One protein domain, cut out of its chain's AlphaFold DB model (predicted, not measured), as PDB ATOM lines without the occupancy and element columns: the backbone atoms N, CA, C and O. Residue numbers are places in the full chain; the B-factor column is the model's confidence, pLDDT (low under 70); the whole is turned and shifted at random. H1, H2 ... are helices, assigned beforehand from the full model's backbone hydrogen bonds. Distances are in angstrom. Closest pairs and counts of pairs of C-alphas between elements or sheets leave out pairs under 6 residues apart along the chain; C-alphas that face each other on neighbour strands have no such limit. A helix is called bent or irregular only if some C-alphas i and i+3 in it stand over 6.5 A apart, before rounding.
ATOM      1  N   ALA A   2     210.272 234.897 181.723       79.19
ATOM      2  CA  ALA A   2     209.386 233.736 181.492       79.19
ATOM      3  C   ALA A   2     209.906 232.413 182.102       79.19
ATOM      4  O   ALA A   2     209.141 231.659 182.693       79.19
ATOM      5  N   ARG A   3     211.218 232.154 182.016       86.25
ATOM      6  CA  ARG A   3     211.851 230.965 182.619       86.25
ATOM      7  C   ARG A   3     211.806 230.955 184.151       86.25
ATOM      8  O   ARG A   3     211.639 229.889 184.726       86.25
ATOM      9  N   GLU A   4     211.928 232.117 184.788       89.81
ATOM     10  CA  GLU A   4     211.854 232.239 186.252       89.81
ATOM     11  C   GLU A   4     210.436 231.948 186.754       89.81
ATOM     12  O   GLU A   4     210.273 231.180 187.691       89.81
ATOM     13  N   ILE A   5     209.412 232.478 186.073       89.25
ATOM     14  CA  ILE A   5     208.004 232.225 186.421       89.25
ATOM     15  C   ILE A   5     207.691 230.727 186.335       89.25
ATOM     16  O   ILE A   5     207.073 230.169 187.238       89.25
ATOM     17  N   PHE A   6     208.156 230.057 185.276       86.31
ATOM     18  CA  PHE A   6     207.982 228.610 185.133       86.31
ATOM     19  C   PHE A   6     208.688 227.813 186.236       86.31
ATOM     20  O   PHE A   6     208.114 226.848 186.734       86.31
ATOM     21  N   ALA A   7     209.899 228.211 186.638       89.75
ATOM     22  CA  ALA A   7     210.609 227.562 187.738       89.75
ATOM     23  C   ALA A   7     209.849 227.709 189.069       89.75
ATOM     24  O   ALA A   7     209.626 226.718 189.757       89.75
ATOM     25  N   SER A   8     209.348 228.909 189.378       89.31
ATOM     26  CA  SER A   8     208.578 229.157 190.605       89.31
ATOM     27  C   SER A   8     207.258 228.381 190.669       89.31
ATOM     28  O   SER A   8     206.836 227.979 191.753       89.31
ATOM     29  N   LEU A   9     206.607 228.145 189.525       89.31
ATOM     30  CA  LEU A   9     205.396 227.319 189.452       89.31
ATOM     31  C   LEU A   9     205.696 225.827 189.663       89.31
ATOM     32  O   LEU A   9     204.894 225.130 190.273       89.31
ATOM     33  N   LEU A  10     206.852 225.339 189.198       88.31
ATOM     34  CA  LEU A  10     207.281 223.951 189.416       88.31
ATOM     35  C   LEU A  10     207.643 223.668 190.881       88.31
ATOM     36  O   LEU A  10     207.443 222.554 191.354       88.31
ATOM     37  N   GLU A  11     208.150 224.669 191.599       92.44
ATOM     38  CA  GLU A  11     208.474 224.567 193.028       92.44
ATOM     39  C   GLU A  11     207.229 224.562 193.935       92.44
ATOM     40  O   GLU A  11     207.313 224.123 195.079       92.44
ATOM     41  N   ASN A  12     206.066 225.007 193.436       91.12
ATOM     42  CA  ASN A  12     204.835 225.163 194.217       91.12
ATOM     43  C   ASN A  12     203.643 224.450 193.545       91.12
ATOM     44  O   ASN A  12     202.799 225.108 192.929       91.12
ATOM     45  N   PRO A  13     203.528 223.114 193.682       85.62
ATOM     46  CA  PRO A  13     202.534 222.313 192.959       85.62
ATOM     47  C   PRO A  13     201.076 222.572 193.377       85.62
ATOM     48  O   PRO A  13     200.159 222.217 192.644       85.62
ATOM     49  N   GLU A  14     200.852 223.213 194.528       90.75
ATOM     50  CA  GLU A  14     199.515 223.572 195.027       90.75
ATOM     51  C   GLU A  14     198.892 224.772 194.285       90.75
ATOM     52  O   GLU A  14     197.697 225.048 194.422       90.75
ATOM     53  N   ILE A  15     199.678 225.516 193.495       89.31
ATOM     54  CA  ILE A  15     199.184 226.681 192.757       89.31
ATOM     55  C   ILE A  15     198.448 226.215 191.500       89.31
ATOM     56  O   ILE A  15     199.048 225.761 190.527       89.31
ATOM     57  N   GLN A  16     197.130 226.394 191.492       87.38
ATOM     58  CA  GLN A  16     196.297 226.119 190.326       87.38
ATOM     59  C   GLN A  16     196.124 227.374 189.470       87.38
ATOM     60  O   GLN A  16     195.680 228.419 189.950       87.38
ATOM     61  N   LEU A  17     196.435 227.255 188.181       87.69
ATOM     62  CA  LEU A  17     196.217 228.312 187.199       87.69
ATOM     63  C   LEU A  17     194.966 228.003 186.386       87.69
ATOM     64  O   LEU A  17     194.912 227.008 185.670       87.69
ATOM     65  N   ASN A  18     193.981 228.892 186.472       88.88
ATOM     66  CA  ASN A  18     192.755 228.815 185.693       88.88
ATOM     67  C   ASN A  18     192.601 230.089 184.868       88.88
ATOM     68  O   ASN A  18     192.847 231.191 185.358       88.88
ATOM     69  N   TRP A  19     192.181 229.938 183.614       90.44
ATOM     70  CA  TRP A  19     191.862 231.081 182.769       90.44
ATOM     71  C   TRP A  19     190.418 231.519 183.006       90.44
ATOM     72  O   TRP A  19     189.493 230.710 182.930       90.44
ATOM     73  N   ILE A  20     190.232 232.811 183.265       88.06
ATOM     74  CA  ILE A  20     188.921 233.445 183.391       88.06
ATOM     75  C   ILE A  20     188.800 234.469 182.268       88.06
ATOM     76  O   ILE A  20     189.714 235.254 182.023       88.06
ATOM     77  N   LYS A  21     187.663 234.450 181.572       88.75
ATOM     78  CA  LYS A  21     187.371 235.415 180.514       88.75
ATOM     79  C   LYS A  21     187.159 236.815 181.104       88.75
ATOM     80  O   LYS A  21     186.518 236.975 182.141       88.75
ATOM     81  N   GLU A  22     187.656 237.826 180.402       85.38
ATOM     82  CA  GLU A  22     187.497 239.232 180.773       85.38
ATOM     83  C   GLU A  22     186.043 239.731 180.621       85.38
ATOM     84  O   GLU A  22     185.293 239.239 179.775       85.38
ATOM     85  N   HIS A  23     185.661 240.722 181.439       82.00
ATOM     86  CA  HIS A  23     184.362 241.425 181.419       82.00
ATOM     87  C   HIS A  23     183.116 240.538 181.597       82.00
ATOM     88  O   HIS A  23     182.069 240.790 181.002       82.00
ATOM     89  N   VAL A  24     183.221 239.489 182.418       85.50
ATOM     90  CA  VAL A  24     182.103 238.570 182.715       85.50
ATOM     91  C   VAL A  24     181.495 238.815 184.112       85.50
ATOM     92  O   VAL A  24     180.707 238.004 184.583       85.50
ATOM     93  N   GLY A  25     181.821 239.916 184.804       85.81
ATOM     94  CA  GLY A  25     181.233 240.222 186.121       85.81
ATOM     95  C   GLY A  25     181.967 239.614 187.321       85.81
ATOM     96  O   GLY A  25     181.474 239.688 188.445       85.81
ATOM     97  N   TYR A  26     183.124 238.973 187.122       90.69
ATOM     98  CA  TYR A  26     183.900 238.409 188.231       90.69
ATOM     99  C   TYR A  26     184.637 239.512 188.990       90.69
ATOM    100  O   TYR A  26     185.659 240.015 188.527       90.69
ATOM    101  N   GLN A  27     184.164 239.814 190.200       90.69
ATOM    102  CA  GLN A  27     184.631 240.940 191.015       90.69
ATOM    103  C   GLN A  27     186.160 241.000 191.195       90.69
ATOM    104  O   GLN A  27     186.749 242.075 191.133       90.69
ATOM    105  N   GLY A  28     186.824 239.854 191.398       90.94
ATOM    106  CA  GLY A  28     188.284 239.800 191.544       90.94
ATOM    107  C   GLY A  28     189.039 240.127 190.252       90.94
ATOM    108  O   GLY A  28     190.025 240.860 190.288       90.94
ATOM    109  N   ASN A  29     188.547 239.634 189.112       91.31
ATOM    110  CA  ASN A  29     189.139 239.898 187.801       91.31
ATOM    111  C   ASN A  29     188.909 241.353 187.372       91.31
ATOM    112  O   ASN A  29     189.822 242.003 186.879       91.31
ATOM    113  N   GLU A  30     187.713 241.887 187.625       93.00
ATOM    114  CA  GLU A  30     187.386 243.287 187.338       93.00
ATOM    115  C   GLU A  30     188.189 244.254 188.201       93.00
ATOM    116  O   GLU A  30     188.702 245.244 187.690       93.00
ATOM    117  N   LYS A  31     188.376 243.947 189.490       93.88
ATOM    118  CA  LYS A  31     189.233 244.754 190.363       93.88
ATOM    119  C   LYS A  31     190.695 244.716 189.912       93.88
ATOM    120  O   LYS A  31     191.360 245.744 189.956       93.88
ATOM    121  N   ALA A  32     191.199 243.557 189.483       92.44
ATOM    122  CA  ALA A  32     192.555 243.444 188.949       92.44
ATOM    123  C   ALA A  32     192.734 244.254 187.652       92.44
ATOM    124  O   ALA A  32     193.713 244.986 187.533       92.44
ATOM    125  N   ASP A  33     191.778 244.175 186.723       92.38
ATOM    126  CA  ASP A  33     191.764 244.969 185.486       92.38
ATOM    127  C   ASP A  33     191.670 246.476 185.772       92.38
ATOM    128  O   ASP A  33     192.437 247.268 185.226       92.38
ATOM    129  N   GLN A  34     190.803 246.878 186.705       92.62
ATOM    130  CA  GLN A  34     190.700 248.267 187.146       92.62
ATOM    131  C   GLN A  34     192.035 248.779 187.699       92.62
ATOM    132  O   GLN A  34     192.492 249.842 187.291       92.62
ATOM    133  N   LEU A  35     192.693 248.015 188.577       92.69
ATOM    134  CA  LEU A  35     193.994 248.391 189.136       92.69
ATOM    135  C   LEU A  35     195.090 248.444 188.065       92.69
ATOM    136  O   LEU A  35     195.958 249.311 188.122       92.69
ATOM    137  N   ALA A  36     195.056 247.544 187.081       90.69
ATOM    138  CA  ALA A  36     195.989 247.570 185.960       90.69
ATOM    139  C   ALA A  36     195.788 248.817 185.082       90.69
ATOM    140  O   ALA A  36     196.773 249.443 184.687       90.69
ATOM    141  N   LYS A  37     194.534 249.215 184.826       90.12
ATOM    142  CA  LYS A  37     194.178 250.459 184.121       90.12
ATOM    143  C   LYS A  37     194.611 251.692 184.899       90.12
ATOM    144  O   LYS A  37     195.314 252.530 184.351       90.12
ATOM    145  N   GLU A  38     194.285 251.757 186.187       90.31
ATOM    146  CA  GLU A  38     194.722 252.836 187.074       90.31
ATOM    147  C   GLU A  38     196.249 252.940 187.111       90.31
ATOM    148  O   GLU A  38     196.785 254.040 187.039       90.31
ATOM    149  N   ALA A  39     196.968 251.813 187.155       87.31
ATOM    150  CA  ALA A  39     198.424 251.806 187.103       87.31
ATOM    151  C   ALA A  39     198.955 252.304 185.748       87.31
ATOM    152  O   ALA A  39     199.876 253.122 185.729       87.31
ATOM    153  N   ALA A  40     198.367 251.866 184.630       83.56
ATOM    154  CA  ALA A  40     198.735 252.323 183.289       83.56
ATOM    155  C   ALA A  40     198.490 253.831 183.106       83.56
ATOM    156  O   ALA A  40     199.340 254.521 182.543       83.56
ATOM    157  N   ASP A  41     197.388 254.343 183.652       77.50
ATOM    158  CA  ASP A  41     197.026 255.760 183.626       77.50
ATOM    159  C   ASP A  41     197.838 256.589 184.643       77.50
ATOM    160  O   ASP A  41     198.114 257.770 184.415       77.50
ATOM    161  N   SER A  42     198.284 255.976 185.750       69.06
ATOM    162  CA  SER A  42     199.141 256.604 186.770       69.06
ATOM    163  C   SER A  42     200.571 256.840 186.299       69.06
ATOM    164  O   SER A  42     201.279 257.669 186.886       69.06
TER     165      SER A  42
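What this domain is: This is residues 2 to 42 of the 164 residues of a protein of Araneus ventricosus (UniProt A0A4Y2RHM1). The printed part is a wide, open U: the short helix H1 makes one arm, the longer helix H2 makes the other, and the link of residues 12 to 26 runs between them as the base, turning near residue 23 before H2 begins. The space between the two arms is empty. There are 41 residues printed with two named helices, H1 then H2, and no named strand; the class is all helix. The whole is only just extended, close to loose, with a radius of gyration of the C-alphas of 13.7 A, and its flat outline spans 33 by 24 by 12 A.

Where its parts are: Find C-alpha 2 at (209.386, 233.736, 181.492), where H1, residues 2 to 11, begins; it ends at C-alpha 11, 14.8 A away. Read on through residues 12 to 26, which hold no named element, to C-alpha 27 at (184.631, 240.940, 191.015). There H2, residues 27 to 42, begins, and it runs 21.8 A to C-alpha 42 at (199.141, 256.604, 186.770).

How they stand to each other: Compare the C-alphas of H1 with those of H2 and you will find the two helices apart, with no C-alpha of the one within 8 A of the other. Look along the backbones of H1 and H2: in both, every O i to N i+4 pair is within hydrogen-bond range. Neither helix is bent. Residues 2 to 8, which belong to H1, stand free, as do residues 10 to 16 and, in H2, residues 34 to 42.

The domain as a whole: The two C-alphas farthest apart are those of Pro 13 and Asp 41, at 35.2 A. From H1 to H2 the link is long, with 15 residues. The printed part has no cut. In the B-factor column the mean pLDDT of the printed part of this model is 88.2, and one residue, Ser 42, is under 70.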